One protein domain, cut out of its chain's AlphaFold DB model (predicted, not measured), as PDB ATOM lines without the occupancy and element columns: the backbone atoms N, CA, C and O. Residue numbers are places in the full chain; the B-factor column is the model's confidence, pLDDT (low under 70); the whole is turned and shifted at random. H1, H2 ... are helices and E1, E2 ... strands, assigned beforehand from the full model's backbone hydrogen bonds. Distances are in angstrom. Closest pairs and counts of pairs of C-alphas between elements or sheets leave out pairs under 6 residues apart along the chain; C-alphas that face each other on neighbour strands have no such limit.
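This is residues 2 to 61 of the 147 residues of a protein of Helicobacter pylori (strain v225d) (UniProt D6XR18). With little regular structure, this is mostly winding loop: a small strand hairpin, E1 and E2, with two short helices, H1 and H2, far apart at the two ends of the longest axis. Residues 2 to 19 fold back near residue 13 before E1. The 60 printed residues run E1, E2, H1, H2, a mixed class with 21 residues in named elements. The whole is only just loose, close to compact, with a radius of gyration of the C-alphas of 12.7 A, spanning 32 by 31 by 20 A.

E1, residues 20 to 24, and E2, residues 29 to 32, form an antiparallel hairpin at 166 degrees; N 21 and O 31 are 2.8 A apart, within hydrogen-bond range. H1, residues 38 to 42, and H2, residues 53 to 59, are apart, with every O i to N i+4 pair within range. H2 is apart from both strands.

E1 spans 11.4 A from C-alpha 20 at (321.762, 206.639, 200.274), E2 10.1 A, H1 6.2 A, and H2 10.0 A to C-alpha 59 at (316.181, 210.027, 212.085).

The printed part has no cut and no long link between named elements. Residues 2 to 15 have pLDDT under 70.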
ATOM      1  N   SER A   2     326.389 199.324 212.316       29.94
ATOM      2  CA  SER A   2     325.238 198.826 211.548       29.94
ATOM      3  C   SER A   2     324.549 199.976 210.819       29.94
ATOM      4  O   SER A   2     324.114 200.923 211.468       29.94
ATOM      5  N   VAL A   3     324.441 199.883 209.496       35.41
ATOM      6  CA  VAL A   3     323.581 200.768 208.699       35.41
ATOM      7  C   VAL A   3     322.177 200.168 208.726       35.41
ATOM      8  O   VAL A   3     322.026 198.970 208.489       35.41
ATOM      9  N   ALA A   4     321.159 200.957 209.066       31.78
ATOM     10  CA  ALA A   4     319.771 200.508 208.992       31.78
ATOM     11  C   ALA A   4     319.227 200.764 207.573       31.78
ATOM     12  O   ALA A   4     319.414 201.875 207.071       31.78
ATOM     13  N   PRO A   5     318.572 199.787 206.916       39.81
ATOM     14  CA  PRO A   5     317.909 200.022 205.638       39.81
ATOM     15  C   PRO A   5     316.687 200.929 205.830       39.81
ATOM     16  O   PRO A   5     316.012 200.863 206.860       39.81
ATOM     17  N   LEU A   6     316.417 201.769 204.831       41.75
ATOM     18  CA  LEU A   6     315.364 202.780 204.858       41.75
ATOM     19  C   LEU A   6     314.318 202.472 203.779       41.75
ATOM     20  O   LEU A   6     314.574 202.692 202.597       41.75
ATOM     21  N   ASN A   7     313.154 201.973 204.196       45.47
ATOM     22  CA  ASN A   7     312.056 201.586 203.303       45.47
ATOM     23  C   ASN A   7     310.965 202.679 203.306       45.47
ATOM     24  O   ASN A   7     310.688 203.249 204.364       45.47
ATOM     25  N   ALA A   8     310.325 202.973 202.167       35.56
ATOM     26  CA  ALA A   8     309.314 204.033 202.057       35.56
ATOM     27  C   ALA A   8     308.305 203.872 200.893       35.56
ATOM     28  O   ALA A   8     308.664 203.735 199.725       35.56
ATOM     29  N   PHE A   9     307.020 204.044 201.225       37.06
ATOM     30  CA  PHE A   9     305.845 204.127 200.334       37.06
ATOM     31  C   PHE A   9     304.931 205.259 200.872       37.06
ATOM     32  O   PHE A   9     305.166 205.728 201.983       37.06
ATOM     33  N   PHE A  10     303.877 205.777 200.229       40.12
ATOM     34  CA  PHE A  10     303.121 205.502 198.987       40.12
ATOM     35  C   PHE A  10     302.393 206.843 198.639       40.12
ATOM     36  O   PHE A  10     302.391 207.740 199.475       40.12
ATOM     37  N   CYS A  11     301.713 207.141 197.526       35.16
ATOM     38  CA  CYS A  11     301.284 206.494 196.272       35.16
ATOM     39  C   CYS A  11     301.037 207.666 195.255       35.16
ATOM     40  O   CYS A  11     300.991 208.818 195.679       35.16
ATOM     41  N   ALA A  12     300.845 207.552 193.936       38.00
ATOM     42  CA  ALA A  12     300.587 206.388 193.087       38.00
ATOM     43  C   ALA A  12     301.301 206.405 191.716       38.00
ATOM     44  O   ALA A  12     301.288 205.387 191.026       38.00
ATOM     45  N   SER A  13     301.973 207.497 191.320       49.41
ATOM     46  CA  SER A  13     303.115 207.346 190.406       49.41
ATOM     47  C   SER A  13     304.187 206.544 191.151       49.41
ATOM     48  O   SER A  13     304.331 206.677 192.367       49.41
ATOM     49  N   SER A  14     304.870 205.627 190.465       65.69
ATOM     50  CA  SER A  14     305.652 204.586 191.139       65.69
ATOM     51  C   SER A  14     306.850 205.163 191.897       65.69
ATOM     52  O   SER A  14     307.898 205.426 191.301       65.69
ATOM     53  N   PHE A  15     306.704 205.313 193.214       68.75
ATOM     54  CA  PHE A  15     307.824 205.530 194.118       68.75
ATOM     55  C   PHE A  15     308.827 204.385 193.959       68.75
ATOM     56  O   PHE A  15     308.452 203.213 193.899       68.75
ATOM     57  N   LYS A  16     310.103 204.746 193.860       82.00
ATOM     58  CA  LYS A  16     311.219 203.819 193.716       82.00
ATOM     59  C   LYS A  16     312.204 204.116 194.834       82.00
ATOM     60  O   LYS A  16     312.717 205.228 194.917       82.00
ATOM     61  N   GLU A  17     312.407 203.134 195.699       84.31
ATOM     62  CA  GLU A  17     313.311 203.233 196.843       84.31
ATOM     63  C   GLU A  17     314.775 203.301 196.375       84.31
ATOM     64  O   GLU A  17     315.158 202.688 195.372       84.31
ATOM     65  N   TYR A  18     315.600 204.042 197.116       87.06
ATOM     66  CA  TYR A  18     317.039 204.156 196.885       87.06
ATOM     67  C   TYR A  18     317.781 204.243 198.218       87.06
ATOM     68  O   TYR A  18     317.543 205.169 198.994       87.06
ATOM     69  N   THR A  19     318.740 203.349 198.460       88.12
ATOM     70  CA  THR A  19     319.674 203.515 199.579       88.12
ATOM     71  C   THR A  19     320.611 204.690 199.309       88.12
ATOM     72  O   THR A  19     321.248 204.762 198.250       88.12
ATOM     73  N   ILE A  20     320.739 205.592 200.281       89.44
ATOM     74  CA  ILE A  20     321.762 206.639 200.274       89.44
ATOM     75  C   ILE A  20     323.101 206.002 200.647       89.44
ATOM     76  O   ILE A  20     323.240 205.429 201.723       89.44
ATOM     77  N   HIS A  21     324.092 206.136 199.768       89.88
ATOM     78  CA  HIS A  21     325.461 205.701 200.023       89.88
ATOM     79  C   HIS A  21     326.243 206.755 200.821       89.88
ATOM     80  O   HIS A  21     326.932 206.434 201.786       89.88
ATOM     81  N   SER A  22     326.137 208.027 200.420       89.94
ATOM     82  CA  SER A  22     326.780 209.159 201.099       89.94
ATOM     83  C   SER A  22     326.191 210.506 200.659       89.94
ATOM     84  O   SER A  22     325.488 210.598 199.650       89.94
ATOM     85  N   TYR A  23     326.490 211.566 201.416       89.81
ATOM     86  CA  TYR A  23     326.127 212.946 201.087       89.81
ATOM     87  C   TYR A  23     327.324 213.884 201.294       89.81
ATOM     88  O   TYR A  23     327.937 213.896 202.362       89.81
ATOM     89  N   GLU A  24     327.662 214.683 200.282       92.19
ATOM     90  CA  GLU A  24     328.733 215.678 200.348       92.19
ATOM     91  C   GLU A  24     328.152 217.080 200.574       92.19
ATOM     92  O   GLU A  24     327.870 217.819 199.628       92.19
ATOM     93  N   HIS A  25     328.028 217.471 201.847       88.06
ATOM     94  CA  HIS A  25     327.485 218.772 202.268       88.06
ATOM     95  C   HIS A  25     328.115 219.972 201.538       88.06
ATOM     96  O   HIS A  25     327.403 220.881 201.127       88.06
ATOM     97  N   ALA A  26     329.436 219.969 201.327       91.38
ATOM     98  CA  ALA A  26     330.156 221.090 200.710       91.38
ATOM     99  C   ALA A  26     329.786 221.346 199.234       91.38
ATOM    100  O   ALA A  26     330.041 222.437 198.724       91.38
ATOM    101  N   LYS A  27     329.196 220.357 198.547       91.31
ATOM    102  CA  LYS A  27     328.719 220.471 197.158       91.31
ATOM    103  C   LYS A  27     327.214 220.203 197.005       91.31
ATOM    104  O   LYS A  27     326.704 220.262 195.891       91.31
ATOM    105  N   ASN A  28     326.519 219.895 198.103       89.00
ATOM    106  CA  ASN A  28     325.146 219.377 198.143       89.00
ATOM    107  C   ASN A  28     324.902 218.166 197.214       89.00
ATOM    108  O   ASN A  28     323.855 218.058 196.579       89.00
ATOM    109  N   LEU A  29     325.880 217.255 197.113       90.56
ATOM    110  CA  LEU A  29     325.784 216.065 196.257       90.56
ATOM    111  C   LEU A  29     325.323 214.839 197.047       90.56
ATOM    112  O   LEU A  29     325.938 214.473 198.047       90.56
ATOM    113  N   LEU A  30     324.276 214.176 196.555       89.81
ATOM    114  CA  LEU A  30     323.753 212.919 197.088       89.81
ATOM    115  C   LEU A  30     324.202 211.742 196.215       89.81
ATOM    116  O   LEU A  30     323.988 211.751 195.004       89.81
ATOM    117  N   PHE A  31     324.783 210.715 196.835       90.50
ATOM    118  CA  PHE A  31     325.205 209.486 196.167       90.50
ATOM    119  C   PHE A  31     324.304 208.327 196.601       90.50
ATOM    120  O   PHE A  31     324.058 208.136 197.792       90.50
ATOM    121  N   LEU A  32     323.820 207.544 195.636       91.19
ATOM    122  CA  LEU A  32     322.885 206.434 195.850       91.19
ATOM    123  C   LEU A  32     323.551 205.108 195.471       91.19
ATOM    124  O   LEU A  32     324.238 205.033 194.453       91.19
ATOM    125  N   GLU A  33     323.318 204.047 196.247       90.81
ATOM    126  CA  GLU A  33     324.035 202.764 196.099       90.81
ATOM    127  C   GLU A  33     323.836 202.066 194.744       90.81
ATOM    128  O   GLU A  33     324.628 201.205 194.379       90.81
ATOM    129  N   THR A  34     322.803 202.426 193.978       90.25
ATOM    130  CA  THR A  34     322.465 201.797 192.686       90.25
ATOM    131  C   THR A  34     322.731 202.690 191.463       90.25
ATOM    132  O   THR A  34     322.504 202.274 190.316       90.25
ATOM    133  N   ILE A  35     323.225 203.917 191.683       90.81
ATOM    134  CA  ILE A  35     323.410 204.956 190.659       90.81
ATOM    135  C   ILE A  35     324.897 205.311 190.556       90.81
ATOM    136  O   ILE A  35     325.453 206.002 191.404       90.81
ATOM    137  N   HIS A  36     325.547 204.829 189.494       90.19
ATOM    138  CA  HIS A  36     326.994 204.990 189.275       90.19
ATOM    139  C   HIS A  36     327.353 205.670 187.942       90.19
ATOM    140  O   HIS A  36     328.531 205.788 187.618       90.19
ATOM    141  N   THR A  37     326.364 206.082 187.140       92.25
ATOM    142  CA  THR A  37     326.596 206.724 185.836       92.25
ATOM    143  C   THR A  37     325.751 207.985 185.681       92.25
ATOM    144  O   THR A  37     324.705 208.137 186.318       92.25
ATOM    145  N   LEU A  38     326.216 208.900 184.828       90.62
ATOM    146  CA  LEU A  38     325.585 210.199 184.597       90.62
ATOM    147  C   LEU A  38     324.194 210.063 183.955       90.62
ATOM    148  O   LEU A  38     323.313 210.883 184.198       90.62
ATOM    149  N   GLU A  39     323.991 209.025 183.152       92.50
ATOM    150  CA  GLU A  39     322.747 208.708 182.447       92.50
ATOM    151  C   GLU A  39     321.664 208.344 183.464       92.50
ATOM    152  O   GLU A  39     320.632 209.009 183.529       92.50
ATOM    153  N   LYS A  40     321.968 207.390 184.354       89.50
ATOM    154  CA  LYS A  40     321.087 206.993 185.458       89.50
ATOM    155  C   LYS A  40     320.804 208.136 186.436       89.50
ATOM    156  O   LYS A  40     319.725 208.189 187.010       89.50
ATOM    157  N   ALA A  41     321.755 209.048 186.643       90.75
ATOM    158  CA  ALA A  41     321.539 210.227 187.481       90.75
ATOM    159  C   ALA A  41     320.597 211.251 186.813       90.75
ATOM    160  O   ALA A  41     319.765 211.853 187.492       90.75
ATOM    161  N   LYS A  42     320.673 211.422 185.483       90.94
ATOM    162  CA  LYS A  42     319.773 212.306 184.718       90.94
ATOM    163  C   LYS A  42     318.312 211.855 184.781       90.94
ATOM    164  O   LYS A  42     317.439 212.714 184.872       90.94
ATOM    165  N   GLU A  43     318.053 210.545 184.808       89.44
ATOM    166  CA  GLU A  43     316.706 209.968 184.993       89.44
ATOM    167  C   GLU A  43     316.013 210.431 186.290       89.44
ATOM    168  O   GLU A  43     314.789 210.380 186.378       89.44
ATOM    169  N   LEU A  44     316.776 210.893 187.292       87.94
ATOM    170  CA  LEU A  44     316.256 211.336 188.593       87.94
ATOM    171  C   LEU A  44     316.081 212.860 188.696       87.94
ATOM    172  O   LEU A  44     315.655 213.368 189.733       87.94
ATOM    173  N   THR A  45     316.411 213.609 187.641       87.44
ATOM    174  CA  THR A  45     316.284 215.073 187.653       87.44
ATOM    175  C   THR A  45     314.820 215.511 187.623       87.44
ATOM    176  O   THR A  45     313.996 214.936 186.917       87.44
ATOM    177  N   ASN A  46     314.500 216.571 188.373       84.75
ATOM    178  CA  ASN A  46     313.139 217.102 188.558       84.75
ATOM    179  C   ASN A  46     312.154 216.151 189.276       84.75
ATOM    180  O   ASN A  46     310.961 216.445 189.332       84.75
ATOM    181  N   LEU A  47     312.631 215.043 189.857       87.00
ATOM    182  CA  LEU A  47     311.842 214.219 190.774       87.00
ATOM    183  C   LEU A  47     311.907 214.788 192.200       87.00
ATOM    184  O   LEU A  47     312.929 215.335 192.616       87.00
ATOM    185  N   GLY A  48     310.827 214.627 192.966       83.12
ATOM    186  CA  GLY A  48     310.837 214.901 194.402       83.12
ATOM    187  C   GLY A  48     311.503 213.763 195.181       83.12
ATOM    188  O   GLY A  48     311.249 212.590 194.905       83.12
ATOM    189  N   LEU A  49     312.330 214.113 196.169       84.75
ATOM    190  CA  LEU A  49     312.856 213.179 197.164       84.75
ATOM    191  C   LEU A  49     311.957 213.224 198.406       84.75
ATOM    192  O   LEU A  49     311.678 214.304 198.922       84.75
ATOM    193  N   PHE A  50     311.522 212.059 198.880       83.00
ATOM    194  CA  PHE A  50     310.576 211.923 199.989       83.00
ATOM    195  C   PHE A  50     311.068 210.880 200.998       83.00
ATOM    196  O   PHE A  50     311.812 209.965 200.647       83.00
ATOM    197  N   MET A  51     310.616 211.008 202.244       82.38
ATOM    198  CA  MET A  51     310.815 210.049 203.333       82.38
ATOM    199  C   MET A  51     309.470 209.863 204.048       82.38
ATOM    200  O   MET A  51     308.635 210.768 204.013       82.38
ATOM    201  N   SER A  52     309.234 208.710 204.680       83.69
ATOM    202  CA  SER A  52     308.039 208.533 205.513       83.69
ATOM    203  C   SER A  52     308.101 209.431 206.754       83.69
ATOM    204  O   SER A  52     309.178 209.796 207.233       83.69
ATOM    205  N   GLU A  53     306.936 209.789 207.293       83.62
ATOM    206  CA  GLU A  53     306.847 210.592 208.517       83.62
ATOM    207  C   GLU A  53     307.464 209.863 209.723       83.62
ATOM    208  O   GLU A  53     308.177 210.469 210.521       83.62
ATOM    209  N   GLU A  54     307.257 208.546 209.812       84.69
ATOM    210  CA  GLU A  54     307.799 207.682 210.869       84.69
ATOM    211  C   GLU A  54     309.333 207.674 210.873       84.69
ATOM    212  O   GLU A  54     309.956 207.878 211.916       84.69
ATOM    213  N   GLU A  55     309.960 207.503 209.705       83.69
ATOM    214  CA  GLU A  55     311.420 207.532 209.588       83.69
ATOM    215  C   GLU A  55     311.982 208.948 209.755       83.69
ATOM    216  O   GLU A  55     313.021 209.120 210.389       83.69
ATOM    217  N   SER A  56     311.262 209.978 209.299       85.25
ATOM    218  CA  SER A  56     311.634 211.378 209.552       85.25
ATOM    219  C   SER A  56     311.695 211.668 211.057       85.25
ATOM    220  O   SER A  56     312.685 212.216 211.539       85.25
ATOM    221  N   LYS A  57     310.689 211.221 211.821       84.81
ATOM    222  CA  LYS A  57     310.623 211.348 213.290       84.81
ATOM    223  C   LYS A  57     311.663 210.500 214.034       84.81
ATOM    224  O   LYS A  57     312.027 210.830 215.159       84.81
ATOM    225  N   LYS A  58     312.151 209.424 213.412       86.50
ATOM    226  CA  LYS A  58     313.162 208.500 213.953       86.50
ATOM    227  C   LYS A  58     314.605 208.927 213.653       86.50
ATOM    228  O   LYS A  58     315.496 208.609 214.439       86.50
ATOM    229  N   LEU A  59     314.844 209.620 212.538       84.31
ATOM    230  CA  LEU A  59     316.181 210.027 212.085       84.31
ATOM    231  C   LEU A  59     316.513 211.496 212.389       84.31
ATOM    232  O   LEU A  59     317.670 211.809 212.676       84.31
ATOM    233  N   CYS A  60     315.531 212.399 212.348       84.12
ATOM    234  CA  CYS A  60     315.747 213.823 212.604       84.12
ATOM    235  C   CYS A  60     315.533 214.152 214.088       84.12
ATOM    236  O   CYS A  60     314.406 214.331 214.546       84.12
ATOM    237  N   VAL A  61     316.631 214.281 214.837       86.00
ATOM    238  CA  VAL A  61     316.602 214.782 216.220       86.00
ATOM    239  C   VAL A  61     316.347 216.292 216.209       86.00
ATOM    240  O   VAL A  61     317.215 217.071 215.814       86.00
TER     241      VAL A  61